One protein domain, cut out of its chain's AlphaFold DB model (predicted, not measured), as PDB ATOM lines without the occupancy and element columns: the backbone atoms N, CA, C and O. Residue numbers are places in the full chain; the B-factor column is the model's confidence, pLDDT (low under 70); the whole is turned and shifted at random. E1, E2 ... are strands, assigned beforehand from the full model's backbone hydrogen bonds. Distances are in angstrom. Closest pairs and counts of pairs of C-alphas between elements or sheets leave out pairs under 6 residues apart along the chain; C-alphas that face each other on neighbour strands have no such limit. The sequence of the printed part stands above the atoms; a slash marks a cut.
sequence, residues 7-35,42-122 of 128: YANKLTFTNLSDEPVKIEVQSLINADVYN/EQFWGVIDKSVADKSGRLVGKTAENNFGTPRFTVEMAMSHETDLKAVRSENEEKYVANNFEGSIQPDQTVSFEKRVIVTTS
ATOM      1  N   TYR A   7     131.311  91.353 145.860       97.56
ATOM      2  CA  TYR A   7     130.876  91.497 144.477       97.56
ATOM      3  C   TYR A   7     130.616  92.977 144.181       97.56
ATOM      4  O   TYR A   7     129.865  93.639 144.896       97.56
ATOM      5  N   ALA A   8     131.202  93.504 143.110       96.88
ATOM      6  CA  ALA A   8     130.936  94.860 142.644       96.88
ATOM      7  C   ALA A   8     130.672  94.855 141.139       96.88
ATOM      8  O   ALA A   8     131.413  94.243 140.370       96.88
ATOM      9  N   ASN A   9     129.624  95.557 140.720       97.12
ATOM     10  CA  ASN A   9     129.301  95.762 139.317       97.12
ATOM     11  C   ASN A   9     128.885  97.215 139.085       97.12
ATOM     12  O   ASN A   9     128.214  97.815 139.925       97.12
ATOM     13  N   LYS A  10     129.277  97.763 137.935       98.06
ATOM     14  CA  LYS A  10     128.893  99.098 137.489       98.06
ATOM     15  C   LYS A  10     128.300  99.011 136.091       98.06
ATOM     16  O   LYS A  10     128.931  98.474 135.184       98.06
ATOM     17  N   LEU A  11     127.113  99.581 135.937       97.81
ATOM     18  CA  LEU A  11     126.416  99.771 134.675       97.81
ATOM     19  C   LEU A  11     126.431 101.258 134.312       97.81
ATOM     20  O   LEU A  11     126.391 102.132 135.183       97.81
ATOM     21  N   THR A  12     126.480 101.541 133.017       98.06
ATOM     22  CA  THR A  12     126.350 102.891 132.462       98.06
ATOM     23  C   THR A  12     125.300 102.871 131.371       98.06
ATOM     24  O   THR A  12     125.341 102.006 130.496       98.06
ATOM     25  N   PHE A  13     124.383 103.828 131.413       97.88
ATOM     26  CA  PHE A  13     123.293 103.948 130.455       97.88
ATOM     27  C   PHE A  13     123.428 105.279 129.728       97.88
ATOM     28  O   PHE A  13     123.417 106.322 130.378       97.88
ATOM     29  N   THR A  14     123.557 105.238 128.404       98.38
ATOM     30  CA  THR A  14     123.640 106.426 127.543       98.38
ATOM     31  C   THR A  14     122.392 106.503 126.678       98.38
ATOM     32  O   THR A  14     122.031 105.514 126.037       98.38
ATOM     33  N   ASN A  15     121.730 107.658 126.652       98.50
ATOM     34  CA  ASN A  15     120.614 107.883 125.738       98.50
ATOM     35  C   ASN A  15     121.146 108.259 124.349       98.50
ATOM     36  O   ASN A  15     121.810 109.277 124.202       98.50
ATOM     37  N   LEU A  16     120.841 107.431 123.349       98.25
ATOM     38  CA  LEU A  16     121.237 107.633 121.950       98.25
ATOM     39  C   LEU A  16     120.093 108.160 121.069       98.25
ATOM     40  O   LEU A  16     120.225 108.190 119.848       98.25
ATOM     41  N   SER A  17     118.950 108.486 121.669       98.06
ATOM     42  CA  SER A  17     117.815 109.095 120.979       98.06
ATOM     43  C   SER A  17     117.833 110.615 121.117       98.06
ATOM     44  O   SER A  17     118.467 111.154 122.022       98.06
ATOM     45  N   ASP A  18     117.079 111.288 120.249       98.25
ATOM     46  CA  ASP A  18     116.945 112.749 120.242       98.25
ATOM     47  C   ASP A  18     115.971 113.287 121.310       98.25
ATOM     48  O   ASP A  18     115.855 114.497 121.484       98.25
ATOM     49  N   GLU A  19     115.285 112.410 122.053       98.50
ATOM     50  CA  GLU A  19     114.301 112.777 123.078       98.50
ATOM     51  C   GLU A  19     114.696 112.253 124.469       98.50
ATOM     52  O   GLU A  19     115.402 111.246 124.583       98.50
ATOM     53  N   PRO A  20     114.234 112.878 125.569       98.44
ATOM     54  CA  PRO A  20     114.458 112.353 126.910       98.44
ATOM     55  C   PRO A  20     113.803 110.978 127.108       98.44
ATOM     56  O   PRO A  20     112.609 110.804 126.859       98.44
ATOM     57  N   VAL A  21     114.555 110.014 127.646       98.38
ATOM     58  CA  VAL A  21     114.047 108.663 127.949       98.38
ATOM     59  C   VAL A  21     113.925 108.437 129.449       98.38
ATOM     60  O   VAL A  21     114.761 108.898 130.230       98.38
ATOM     61  N   LYS A  22     112.885 107.712 129.875       98.25
ATOM     62  CA  LYS A  22     112.769 107.230 131.256       98.25
ATOM     63  C   LYS A  22     113.592 105.953 131.413       98.25
ATOM     64  O   LYS A  22     113.476 105.048 130.591       98.25
ATOM     65  N   ILE A  23     114.376 105.869 132.483       98.12
ATOM     66  CA  ILE A  23     115.047 104.640 132.906       98.12
ATOM     67  C   ILE A  23     114.537 104.210 134.275       98.12
ATOM     68  O   ILE A  23     114.324 105.042 135.160       98.12
ATOM     69  N   GLU A  24     114.378 102.901 134.440       98.31
ATOM     70  CA  GLU A  24     114.055 102.258 135.707       98.31
ATOM     71  C   GLU A  24     115.052 101.119 135.941       98.31
ATOM     72  O   GLU A  24     115.333 100.328 135.039       98.31
ATOM     73  N   VAL A  25     115.607 101.045 137.148       98.44
ATOM     74  CA  VAL A  25     116.513  99.974 137.567       98.44
ATOM     75  C   VAL A  25     115.960  99.355 138.842       98.44
ATOM     76  O   VAL A  25     115.939  99.997 139.892       98.44
ATOM     77  N   GLN A  26     115.547  98.091 138.757       98.19
ATOM     78  CA  GLN A  26     115.237  97.268 139.922       98.19
ATOM     79  C   GLN A  26     116.464  96.418 140.254       98.19
ATOM     80  O   GLN A  26     116.848  95.518 139.507       98.19
ATOM     81  N   SER A  27     117.100  96.709 141.385       98.44
ATOM     82  CA  SER A  27     118.211  95.915 141.897       98.44
ATOM     83  C   SER A  27     117.745  95.087 143.079       98.44
ATOM     84  O   SER A  27     117.277  95.645 144.067       98.44
ATOM     85  N   LEU A  28     117.906  93.765 143.002       98.19
ATOM     86  CA  LEU A  28     117.436  92.854 144.042       98.19
ATOM     87  C   LEU A  28     118.480  91.823 144.484       98.19
ATOM     88  O   LEU A  28     119.457  91.556 143.777       98.19
ATOM     89  N   ILE A  29     118.260  91.253 145.667       98.62
ATOM     90  CA  ILE A  29     118.809  89.957 146.086       98.62
ATOM     91  C   ILE A  29     117.630  88.984 146.088       98.62
ATOM     92  O   ILE A  29     116.671  89.210 146.824       98.62
ATOM     93  N   ASN A  30     117.700  87.934 145.265       98.06
ATOM     94  CA  ASN A  30     116.636  86.942 145.115       98.06
ATOM     95  C   ASN A  30     117.081  85.585 145.666       98.06
ATOM     96  O   ASN A  30     118.056  85.016 145.177       98.06
ATOM     97  N   ALA A  31     116.363  85.072 146.659       97.25
ATOM     98  CA  ALA A  31     116.588  83.748 147.220       97.25
ATOM     99  C   ALA A  31     115.751  82.656 146.540       97.25
ATOM    100  O   ALA A  31     115.918  81.492 146.891       97.25
ATOM    101  N   ASP A  32     114.876  82.985 145.583       96.81
ATOM    102  CA  ASP A  32     114.100  82.021 144.786       96.81
ATOM    103  C   ASP A  32     114.971  81.361 143.704       96.81
ATOM    104  O   ASP A  32     114.756  81.496 142.502       96.81
ATOM    105  N   VAL A  33     116.025  80.690 144.163       95.88
ATOM    106  CA  VAL A  33     117.005  79.968 143.353       95.88
ATOM    107  C   VAL A  33     116.950  78.479 143.669       95.88
ATOM    108  O   VAL A  33     116.725  78.081 144.816       95.88
ATOM    109  N   TYR A  34     117.180  77.663 142.644       94.31
ATOM    110  CA  TYR A  34     117.068  76.210 142.704       94.31
ATOM    111  C   TYR A  34     118.311  75.571 142.100       94.31
ATOM    112  O   TYR A  34     118.911  76.096 141.162       94.31
ATOM    113  N   ASN A  35     118.673  74.417 142.643       94.19
ATOM    114  CA  ASN A  35     119.674  73.549 142.057       94.19
ATOM    115  C   ASN A  35     119.047  72.786 140.887       94.19
ATOM    116  O   ASN A  35     118.055  72.083 141.078       94.19
ATOM    117  N   GLU A  42     113.356  70.041 145.132       88.94
ATOM    118  CA  GLU A  42     113.205  70.855 146.332       88.94
ATOM    119  C   GLU A  42     114.163  72.047 146.313       88.94
ATOM    120  O   GLU A  42     115.294  71.966 145.816       88.94
ATOM    121  N   GLN A  43     113.710  73.158 146.896       92.44
ATOM    122  CA  GLN A  43     114.546  74.328 147.106       92.44
ATOM    123  C   GLN A  43     115.513  74.082 148.265       92.44
ATOM    124  O   GLN A  43     115.106  73.705 149.362       92.44
ATOM    125  N   PHE A  44     116.799  74.357 148.047       93.19
ATOM    126  CA  PHE A  44     117.819  74.114 149.067       93.19
ATOM    127  C   PHE A  44     117.949  75.244 150.098       93.19
ATOM    128  O   PHE A  44     118.514  75.033 151.170       93.19
ATOM    129  N   TRP A  45     117.435  76.437 149.794       95.25
ATOM    130  CA  TRP A  45     117.591  77.645 150.604       95.25
ATOM    131  C   TRP A  45     116.254  78.142 151.153       95.25
ATOM    132  O   TRP A  45     115.286  78.273 150.409       95.25
ATOM    133  N   GLY A  46     116.233  78.486 152.441       96.25
ATOM    134  CA  GLY A  46     115.149  79.231 153.081       96.25
ATOM    135  C   GLY A  46     115.630  80.590 153.588       96.25
ATOM    136  O   GLY A  46     116.736  80.693 154.123       96.25
ATOM    137  N   VAL A  47     114.808  81.632 153.437       97.94
ATOM    138  CA  VAL A  47     115.088  82.967 153.994       97.94
ATOM    139  C   VAL A  47     114.804  82.956 155.492       97.94
ATOM    140  O   VAL A  47     113.702  82.599 155.902       97.94
ATOM    141  N   ILE A  48     115.785  83.350 156.308       97.75
ATOM    142  CA  ILE A  48     115.647  83.399 157.774       97.75
ATOM    143  C   ILE A  48     115.601  84.823 158.331       97.75
ATOM    144  O   ILE A  48     115.104  85.020 159.433       97.75
ATOM    145  N   ASP A  49     116.113  85.804 157.586       98.38
ATOM    146  CA  ASP A  49     116.092  87.217 157.964       98.38
ATOM    147  C   ASP A  49     116.318  88.102 156.727       98.38
ATOM    148  O   ASP A  49     116.931  87.667 155.745       98.38
ATOM    149  N   LYS A  50     115.811  89.335 156.747       98.56
ATOM    150  CA  LYS A  50     115.955  90.312 155.659       98.56
ATOM    151  C   LYS A  50     115.568  91.722 156.096       98.56
ATOM    152  O   LYS A  50     114.713  91.924 156.954       98.56
ATOM    153  N   SER A  51     116.162  92.715 155.447       98.44
ATOM    154  CA  SER A  51     115.852  94.130 155.667       98.44
ATOM    155  C   SER A  51     116.117  94.944 154.409       98.44
ATOM    156  O   SER A  51     117.028  94.622 153.647       98.44
ATOM    157  N   VAL A  52     115.387  96.039 154.216       98.31
ATOM    158  CA  VAL A  52     115.598  96.955 153.091       98.31
ATOM    159  C   VAL A  52     115.457  98.407 153.547       98.31
ATOM    160  O   VAL A  52     114.652  98.715 154.423       98.31
ATOM    161  N   ALA A  53     116.256  99.284 152.952       97.31
ATOM    162  CA  ALA A  53     116.196 100.740 153.047       97.31
ATOM    163  C   ALA A  53     116.443 101.326 151.647       97.31
ATOM    164  O   ALA A  53     116.895 100.603 150.770       97.31
ATOM    165  N   ASP A  54     116.220 102.620 151.421       95.50
ATOM    166  CA  ASP A  54     116.144 103.218 150.071       95.50
ATOM    167  C   ASP A  54     117.269 102.860 149.088       95.50
ATOM    168  O   ASP A  54     117.011 102.666 147.900       95.50
ATOM    169  N   LYS A  55     118.517 102.760 149.562       98.06
ATOM    170  CA  LYS A  55     119.689 102.438 148.725       98.06
ATOM    171  C   LYS A  55     120.436 101.178 149.155       98.06
ATOM    172  O   LYS A  55     121.524 100.913 148.637       98.06
ATOM    173  N   SER A  56     119.885 100.396 150.074       98.56
ATOM    174  CA  SER A  56     120.538  99.191 150.584       98.56
ATOM    175  C   SER A  56     119.542  98.101 150.945       98.56
ATOM    176  O   SER A  56     118.438  98.376 151.401       98.56
ATOM    177  N   GLY A  57     119.964  96.851 150.842       98.56
ATOM    178  CA  GLY A  57     119.149  95.706 151.231       98.56
ATOM    179  C   GLY A  57     120.012  94.580 151.766       98.56
ATOM    180  O   GLY A  57     121.202  94.511 151.471       98.56
ATOM    181  N   ARG A  58     119.414  93.698 152.556       98.62
ATOM    182  CA  ARG A  58     120.081  92.542 153.140       98.62
ATOM    183  C   ARG A  58     119.147  91.348 153.135       98.62
ATOM    184  O   ARG A  58     117.966  91.504 153.444       98.62
ATOM    185  N   LEU A  59     119.679  90.177 152.816       98.81
ATOM    186  CA  LEU A  59     118.957  88.912 152.866       98.81
ATOM    187  C   LEU A  59     119.867  87.834 153.446       98.81
ATOM    188  O   LEU A  59     121.017  87.689 153.025       98.81
ATOM    189  N   VAL A  60     119.327  87.071 154.393       98.62
ATOM    190  CA  VAL A  60     119.993  85.939 155.029       98.62
ATOM    191  C   VAL A  60     119.273  84.656 154.637       98.62
ATOM    192  O   VAL A  60     118.096  84.462 154.951       98.62
ATOM    193  N   GLY A  61     119.991  83.774 153.947       97.94
ATOM    194  CA  GLY A  61     119.530  82.443 153.571       97.94
ATOM    195  C   GLY A  61     120.199  81.367 154.419       97.94
ATOM    196  O   GLY A  61     121.369  81.489 154.778       97.94
ATOM    197  N   LYS A  62     119.479  80.287 154.717       97.62
ATOM    198  CA  LYS A  62     120.024  79.092 155.370       97.62
ATOM    199  C   LYS A  62     119.661  77.845 154.583       97.62
ATOM    200  O   LYS A  62     118.538  77.734 154.091       97.62
ATOM    201  N   THR A  63     120.595  76.904 154.486       96.38
ATOM    202  CA  THR A  63     120.331  75.626 153.822       96.38
ATOM    203  C   THR A  63     119.246  74.839 154.558       96.38
ATOM    204  O   THR A  63     119.099  74.946 155.788       96.38
ATOM    205  N   ALA A  64     118.502  74.034 153.802       93.44
ATOM    206  CA  ALA A  64     117.451  73.159 154.299       93.44
ATOM    207  C   ALA A  64     117.941  72.236 155.429       93.44
ATOM    208  O   ALA A  64     119.140  71.978 155.599       93.44
ATOM    209  N   GLU A  65     116.999  71.773 156.245       93.38
ATOM    210  CA  GLU A  65     117.278  70.746 157.245       93.38
ATOM    211  C   GLU A  65     117.595  69.410 156.590       93.38
ATOM    212  O   GLU A  65     117.153  69.115 155.484       93.38
ATOM    213  N   ASN A  66     118.401  68.608 157.278       91.25
ATOM    214  CA  ASN A  66     118.761  67.281 156.822       91.25
ATOM    215  C   ASN A  66     118.914  66.340 158.022       91.25
ATOM    216  O   ASN A  66     119.321  66.759 159.104       91.25
ATOM    217  N   ASN A  67     118.636  65.057 157.798       93.00
ATOM    218  CA  ASN A  67     118.714  64.012 158.825       93.00
ATOM    219  C   ASN A  67     120.039  63.230 158.770       93.00
ATOM    220  O   ASN A  67     120.128  62.124 159.295       93.00
ATOM    221  N   PHE A  68     121.064  63.782 158.115       93.94
ATOM    222  CA  PHE A  68     122.349  63.115 157.886       93.94
ATOM    223  C   PHE A  68     123.452  63.610 158.828       93.94
ATOM    224  O   PHE A  68     124.595  63.171 158.725       93.94
ATOM    225  N   GLY A  69     123.125  64.534 159.737       90.06
ATOM    226  CA  GLY A  69     124.085  65.121 160.672       90.06
ATOM    227  C   GLY A  69     125.123  66.020 159.998       90.06
ATOM    228  O   GLY A  69     126.155  66.310 160.601       90.06
ATOM    229  N   THR A  70     124.884  66.455 158.756       93.12
ATOM    230  CA  THR A  70     125.800  67.352 158.049       93.12
ATOM    231  C   THR A  70     125.544  68.813 158.433       93.12
ATOM    232  O   THR A  70     124.399  69.182 158.733       93.12
ATOM    233  N   PRO A  71     126.582  69.673 158.421       92.56
ATOM    234  CA  PRO A  71     126.419  71.086 158.738       92.56
ATOM    235  C   PRO A  71     125.403  71.773 157.824       92.56
ATOM    236  O   PRO A  71     125.350  71.519 156.621       92.56
ATOM    237  N   ARG A  72     124.639  72.702 158.402       94.75
ATOM    238  CA  ARG A  72     123.831  73.664 157.648       94.75
ATOM    239  C   ARG A  72     124.625  74.948 157.469       94.75
ATOM    240  O   ARG A  72     125.325  75.371 158.387       94.75
ATOM    241  N   PHE A  73     124.473  75.584 156.317       96.00
ATOM    242  CA  PHE A  73     125.192  76.811 155.995       96.00
ATOM    243  C   PHE A  73     124.242  77.999 155.996       96.00
ATOM    244  O   PHE A  73     123.135  77.912 155.465       96.00
ATOM    245  N   THR A  74     124.693  79.107 156.574       97.31
ATOM    246  CA  THR A  74     124.030  80.407 156.458       97.31
ATOM    247  C   THR A  74     124.852  81.295 155.536       97.31
ATOM    248  O   THR A  74     126.081  81.311 155.627       97.31
ATOM    249  N   VAL A  75     124.174  82.016 154.648       98.06
ATOM    250  CA  VAL A  75     124.760  83.037 153.781       98.06
ATOM    251  C   VAL A  75     124.019  84.337 154.014       98.06
ATOM    252  O   VAL A  75     122.789  84.374 153.963       98.06
ATOM    253  N   GLU A  76     124.772  85.403 154.234       98.38
ATOM    254  CA  GLU A  76     124.246  86.754 154.322       98.38
ATOM    255  C   GLU A  76     124.778  87.589 153.164       98.38
ATOM    256  O   GLU A  76     125.985  87.644 152.915       98.38
ATOM    257  N   MET A  77     123.854  88.234 152.458       98.75
ATOM    258  CA  MET A  77     124.134  89.138 151.353       98.75
ATOM    259  C   MET A  77     123.635  90.528 151.723       98.75
ATOM    260  O   MET A  77     122.446  90.697 151.991       98.75
ATOM    261  N   ALA A  78     124.520  91.522 151.704       98.69
ATOM    262  CA  ALA A  78     124.186  92.922 151.950       98.69
ATOM    263  C   ALA A  78     124.566  93.769 150.732       98.69
ATOM    264  O   ALA A  78     125.742  93.867 150.387       98.69
ATOM    265  N   MET A  79     123.574  94.370 150.073       98.69
ATOM    266  CA  MET A  79     123.753  95.233 148.908       98.69
ATOM    267  C   MET A  79     123.668  96.720 149.262       98.69
ATOM    268  O   MET A  79     122.863  97.127 150.098       98.69
ATOM    269  N   SER A  80     124.456  97.535 148.565       98.62
ATOM    270  CA  SER A  80     124.397  98.999 148.571       98.62
ATOM    271  C   SER A  80     124.580  99.546 147.156       98.62
ATOM    272  O   SER A  80     125.162  98.873 146.295       98.62
ATOM    273  N   HIS A  81     124.077 100.758 146.917       98.75
ATOM    274  CA  HIS A  81     124.041 101.359 145.587       98.75
ATOM    275  C   HIS A  81     124.623 102.771 145.570       98.75
ATOM    276  O   HIS A  81     124.269 103.600 146.409       98.75
ATOM    277  N   GLU A  82     125.447 103.046 144.559       98.50
ATOM    278  CA  GLU A  82     125.948 104.380 144.217       98.50
ATOM    279  C   GLU A  82     125.476 104.708 142.798       98.50
ATOM    280  O   GLU A  82     125.787 103.988 141.850       98.50
ATOM    281  N   THR A  83     124.655 105.743 142.640       98.19
ATOM    282  CA  THR A  83     124.020 106.051 141.354       98.19
ATOM    283  C   THR A  83     123.504 107.482 141.302       98.19
ATOM    284  O   THR A  83     123.111 108.043 142.329       98.19
ATOM    285  N   ASP A  84     123.454 108.019 140.081       94.62
ATOM    286  CA  ASP A  84     122.823 109.296 139.734       94.62
ATOM    287  C   ASP A  84     121.281 109.208 139.729       94.62
ATOM    288  O   ASP A  84     120.590 110.226 139.712       94.62
ATOM    289  N   LEU A  85     120.727 107.989 139.737       98.00
ATOM    290  CA  LEU A  85     119.288 107.745 139.724       98.00
ATOM    291  C   LEU A  85     118.650 107.977 141.101       98.00
ATOM    292  O   LEU A  85     119.242 107.739 142.161       98.00
ATOM    293  N   LYS A  86     117.387 108.403 141.093       98.25
ATOM    294  CA  LYS A  86     116.610 108.633 142.311       98.25
ATOM    295  C   LYS A  86     116.061 107.305 142.824       98.25
ATOM    296  O   LYS A  86     115.373 106.613 142.087       98.25
ATOM    297  N   ALA A  87     116.297 106.981 144.094       98.19
ATOM    298  CA  ALA A  87     115.592 105.884 144.756       98.19
ATOM    299  C   ALA A  87     114.107 106.247 144.918       98.19
ATOM    300  O   ALA A  87     113.785 107.344 145.386       98.19
ATOM    301  N   VAL A  88     113.210 105.352 144.511       98.31
ATOM    302  CA  VAL A  88     111.759 105.612 144.501       98.31
ATOM    303  C   VAL A  88     110.949 104.616 145.319       98.31
ATOM    304  O   VAL A  88     109.865 104.963 145.784       98.31
ATOM    305  N   ARG A  89     111.443 103.384 145.492       98.12
ATOM    306  CA  ARG A  89     110.732 102.323 146.213       98.12
ATOM    307  C   ARG A  89     111.700 101.264 146.723       98.12
ATOM    308  O   ARG A  89     112.616 100.860 146.008       98.12
ATOM    309  N   SER A  90     111.424 100.764 147.919       98.38
ATOM    310  CA  SER A  90     112.078  99.593 148.502       98.38
ATOM    311  C   SER A  90     111.056  98.471 148.669       98.38
ATOM    312  O   SER A  90     109.920  98.738 149.056       98.38
ATOM    313  N   GLU A  91     111.447  97.234 148.377       98.44
ATOM    314  CA  GLU A  91     110.581  96.048 148.432       98.44
ATOM    315  C   GLU A  91     111.176  95.024 149.402       98.44
ATOM    316  O   GLU A  91     112.382  94.754 149.371       98.44
ATOM    317  N   ASN A  92     110.332  94.481 150.280       98.31
ATOM    318  CA  ASN A  92     110.701  93.495 151.295       98.31
ATOM    319  C   ASN A  92     109.734  92.312 151.219       98.31
ATOM    320  O   ASN A  92     108.783  92.217 151.993       98.31
ATOM    321  N   GLU A  93     109.966  91.442 150.244       98.19
ATOM    322  CA  GLU A  93     109.091  90.322 149.923       98.19
ATOM    323  C   GLU A  93     109.591  89.015 150.534       98.19
ATOM    324  O   GLU A  93     110.713  88.918 151.033       98.19
ATOM    325  N   GLU A  94     108.765  87.964 150.501       97.62
ATOM    326  CA  GLU A  94     109.064  86.671 151.130       97.62
ATOM    327  C   GLU A  94     110.459  86.133 150.768       97.62
ATOM    328  O   GLU A  94     111.249  85.832 151.665       97.62
ATOM    329  N   LYS A  95     110.789  86.102 149.473       97.31
ATOM    330  CA  LYS A  95     112.040  85.525 148.961       97.31
ATOM    331  C   LYS A  95     113.036  86.541 148.407       97.31
ATOM    332  O   LYS A  95     114.105  86.137 147.956       97.31
ATOM    333  N   TYR A  96     112.734  87.838 148.425       98.50
ATOM    334  CA  TYR A  96     113.651  88.838 147.882       98.50
ATOM    335  C   TYR A  96     113.541  90.197 148.571       98.50
ATOM    336  O   TYR A  96     112.520  90.552 149.153       98.50
ATOM    337  N   VAL A  97     114.616  90.976 148.460       98.75
ATOM    338  CA  VAL A  97     114.633  92.410 148.777       98.75
ATOM    339  C   VAL A  97     115.071  93.185 147.545       98.75
ATOM    340  O   VAL A  97     115.994  92.745 146.855       98.75
ATOM    341  N   ALA A  98     114.438  94.325 147.264       98.69
ATOM    342  CA  ALA A  98     114.767  95.141 146.096       98.69
ATOM    343  C   ALA A  98     114.810  96.643 146.392       98.69
ATOM    344  O   ALA A  98     114.056  97.160 147.214       98.69
ATOM    345  N   ASN A  99     115.676  97.345 145.663       98.69
ATOM    346  CA  ASN A  99     115.718  98.796 145.573       98.69
ATOM    347  C   ASN A  99     115.412  99.213 144.135       98.69
ATOM    348  O   ASN A  99     116.075  98.763 143.198       98.69
ATOM    349  N   ASN A 100     114.417 100.080 143.973       98.62
ATOM    350  CA  ASN A 100     113.986 100.603 142.685       98.62
ATOM    351  C   ASN A 100     114.473 102.037 142.526       98.62
ATOM    352  O   ASN A 100     114.263 102.881 143.407       98.62
ATOM    353  N   PHE A 101     115.082 102.304 141.379       98.75
ATOM    354  CA  PHE A 101     115.633 103.598 141.021       98.75
ATOM    355  C   PHE A 101     115.067 104.057 139.689       98.75
ATOM    356  O   PHE A 101     114.902 103.252 138.777       98.75
ATOM    357  N   GLU A 102     114.816 105.353 139.564       98.56
ATOM    358  CA  GLU A 102     114.283 105.943 138.343       98.56
ATOM    359  C   GLU A 102     114.997 107.250 138.001       98.56
ATOM    360  O   GLU A 102     115.526 107.954 138.870       98.56
ATOM    361  N   GLY A 103     114.988 107.595 136.718       98.06
ATOM    362  CA  GLY A 103     115.492 108.869 136.222       98.06
ATOM    363  C   GLY A 103     115.039 109.153 134.795       98.06
ATOM    364  O   GLY A 103     114.489 108.287 134.115       98.06
ATOM    365  N   SER A 104     115.285 110.380 134.343       98.12
ATOM    366  CA  SER A 104     115.182 110.756 132.935       98.12
ATOM    367  C   SER A 104     116.585 111.031 132.407       98.12
ATOM    368  O   SER A 104     117.315 111.820 133.008       98.12
ATOM    369  N   ILE A 105     116.961 110.366 131.318       98.19
ATOM    370  CA  ILE A 105     118.246 110.550 130.644       98.19
ATOM    371  C   ILE A 105     117.996 111.431 129.418       98.19
ATOM    372  O   ILE A 105     117.261 111.038 128.511       98.19
ATOM    373  N   GLN A 106     118.575 112.629 129.398       98.50
ATOM    374  CA  GLN A 106     118.507 113.545 128.252       98.50
ATOM    375  C   GLN A 106     119.311 112.996 127.054       98.50
ATOM    376  O   GLN A 106     120.161 112.132 127.272       98.50
ATOM    377  N   PRO A 107     119.078 113.462 125.812       98.69
ATOM    378  CA  PRO A 107     119.897 113.084 124.653       98.69
ATOM    379  C   PRO A 107     121.400 113.227 124.933       98.69
ATOM    380  O   PRO A 107     121.818 114.189 125.581       98.69
ATOM    381  N   ASP A 108     122.190 112.235 124.515       98.25
ATOM    382  CA  ASP A 108     123.641 112.104 124.741       98.25
ATOM    383  C   ASP A 108     124.100 112.057 126.217       98.25
ATOM    384  O   ASP A 108     125.291 111.892 126.509       98.25
ATOM    385  N   GLN A 109     123.183 112.146 127.186       98.44
ATOM    386  CA  GLN A 109     123.515 112.026 128.601       98.44
ATOM    387  C   GLN A 109     123.820 110.568 128.954       98.44
ATOM    388  O   GLN A 109     123.169 109.631 128.490       98.44
ATOM    389  N   THR A 110     124.798 110.385 129.842       98.25
ATOM    390  CA  THR A 110     125.108 109.097 130.465       98.25
ATOM    391  C   THR A 110     124.842 109.156 131.963       98.25
ATOM    392  O   THR A 110     125.236 110.116 132.623       98.25
ATOM    393  N   VAL A 111     124.203 108.122 132.505       98.25
ATOM    394  CA  VAL A 111     124.017 107.922 133.951       98.25
ATOM    395  C   VAL A 111     124.695 106.634 134.394       98.25
ATOM    396  O   VAL A 111     124.808 105.676 133.621       98.25
ATOM    397  N   SER A 112     125.154 106.601 135.641       98.31
ATOM    398  CA  SER A 112     125.849 105.450 136.210       98.31
ATOM    399  C   SER A 112     125.045 104.770 137.314       98.31
ATOM    400  O   SER A 112     124.320 105.412 138.076       98.31
ATOM    401  N   PHE A 113     125.178 103.449 137.405       98.56
ATOM    402  CA  PHE A 113     124.569 102.631 138.445       98.56
ATOM    403  C   PHE A 113     125.569 101.594 138.941       98.56
ATOM    404  O   PHE A 113     125.912 100.656 138.224       98.56
ATOM    405  N   GLU A 114     126.052 101.756 140.164       98.75
ATOM    406  CA  GLU A 114     126.954 100.811 140.805       98.75
ATOM    407  C   GLU A 114     126.231 100.052 141.915       98.75
ATOM    408  O   GLU A 114     125.582 100.644 142.778       98.75
ATOM    409  N   LYS A 115     126.378  98.728 141.901       98.69
ATOM    410  CA  LYS A 115     125.904  97.816 142.939       98.69
ATOM    411  C   LYS A 115     127.101  97.142 143.588       98.69
ATOM    412  O   LYS A 115     127.912  96.510 142.909       98.69
ATOM    413  N   ARG A 116     127.168  97.221 144.913       98.69
ATOM    414  CA  ARG A 116     128.167  96.532 145.737       98.69
ATOM    415  C   ARG A 116     127.441  95.574 146.660       98.69
ATOM    416  O   ARG A 116     126.490  95.987 147.319       98.69
ATOM    417  N   VAL A 117     127.869  94.320 146.702       98.69
ATOM    418  CA  VAL A 117     127.294  93.281 147.554       98.69
ATOM    419  C   VAL A 117     128.406  92.637 148.359       98.69
ATOM    420  O   VAL A 117     129.370  92.138 147.784       98.69
ATOM    421  N   ILE A 118     128.264  92.645 149.679       98.50
ATOM    422  CA  ILE A 118     129.094  91.846 150.576       98.50
ATOM    423  C   ILE A 118     128.389  90.516 150.810       98.50
ATOM    424  O   ILE A 118     127.203  90.501 151.146       98.50
ATOM    425  N   VAL A 119     129.114  89.418 150.619       98.44
ATOM    426  CA  VAL A 119     128.637  88.048 150.805       98.44
ATOM    427  C   VAL A 119     129.491  87.370 151.862       98.44
ATOM    428  O   VAL A 119     130.699  87.223 151.695       98.44
ATOM    429  N   THR A 120     128.854  86.939 152.944       97.69
ATOM    430  CA  THR A 120     129.521  86.276 154.070       97.69
ATOM    431  C   THR A 120     128.861  84.937 154.357       97.69
ATOM    432  O   THR A 120     127.687  84.733 154.028       97.69
ATOM    433  N   THR A 121     129.612  83.995 154.929       97.44
ATOM    434  CA  THR A 121     129.103  82.648 155.205       97.44
ATOM    435  C   THR A 121     129.364  82.239 156.640       97.44
ATOM    436  O   THR A 121     130.371  82.620 157.224       97.44
ATOM    437  N   SER A 122     128.511  81.380 157.195       96.25
ATOM    438  CA  SER A 122     128.677  80.852 158.557       96.25
ATOM    439  C   SER A 122     129.977  80.074 158.794       96.25
ATOM    440  O   SER A 122     130.235  79.679 159.919       96.25
TER     441      SER A 122
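Overview. This is residues 7 to 35 and 42 to 122 of the 128 residues of the protein "Family 65 glycosyl hydrolase" of Lactobacillus sp. UMNPBX5 (UniProt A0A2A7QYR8). The domain is a long, slender sandwich of two antiparallel sheets, with a twisted sheet of five strands, E1 - E8 - E5 - E4 - E3, over a smaller one of three, E2 - E7 - E6. The strands run roughly along the rod; the E1 to E2 link lies at one end and the E4 to E5 link at the other. The printed part has 110 residues, with eight named strands, E1 to E8 in chain order, and no named helix: all strand. It is loose, with a radius of gyration of the C-alphas of 17.4 A, and spans 62 by 22 by 21 A.

Along the chain. E1, residues 7 to 14, begins at C-alpha 7 (130.876, 91.497, 144.477). E2 is residues 21 to 30, 27.8 A long. E3, residues 45 to 53, bends by 65 degrees at residue 48. E4 is residues 56 to 63, E5 74 to 83 at 29.8 A, E6 86 to 92 and E7 96 to 105 at 28.1 A. E8, residues 110 to 121, 36.4 A, ends at C-alpha 121 (129.103, 82.648, 155.205).

Arrangement. In the larger sheet, N 9 and O 115 of the neighbours E1 and E8 are within hydrogen-bond range at 2.9 A, and N 80 and O 116 of the neighbours E5 and E8 at 2.8 A. E3, E4 and E5 form a meander, each strand the antiparallel neighbour of the one before, with N 58 and O 51 at 2.8 A and N 59 and O 77 at 2.9 A. In the smaller sheet, N 25 and O 101 of E2 and E7 are 2.8 A apart, N 100 and O 89 of the hairpin E6 and E7 2.8 A. The sheets face each other, their best planes 16 degrees apart; the closest C-alphas of E4 and E7, Gly 57 and Val 97, are 6.1 A apart. E1 and E3 are apart.

Size, cuts and confidence. The C-alphas farthest apart, of Asp 18 and Gly 69, are 62.9 A apart. Residues 36 to 41 are not printed; C-alphas 35 and 42 are 8.2 A apart across the cut. No link printed whole is long. Mean pLDDT of the printed part is 97.4, and no printed residue is under 70.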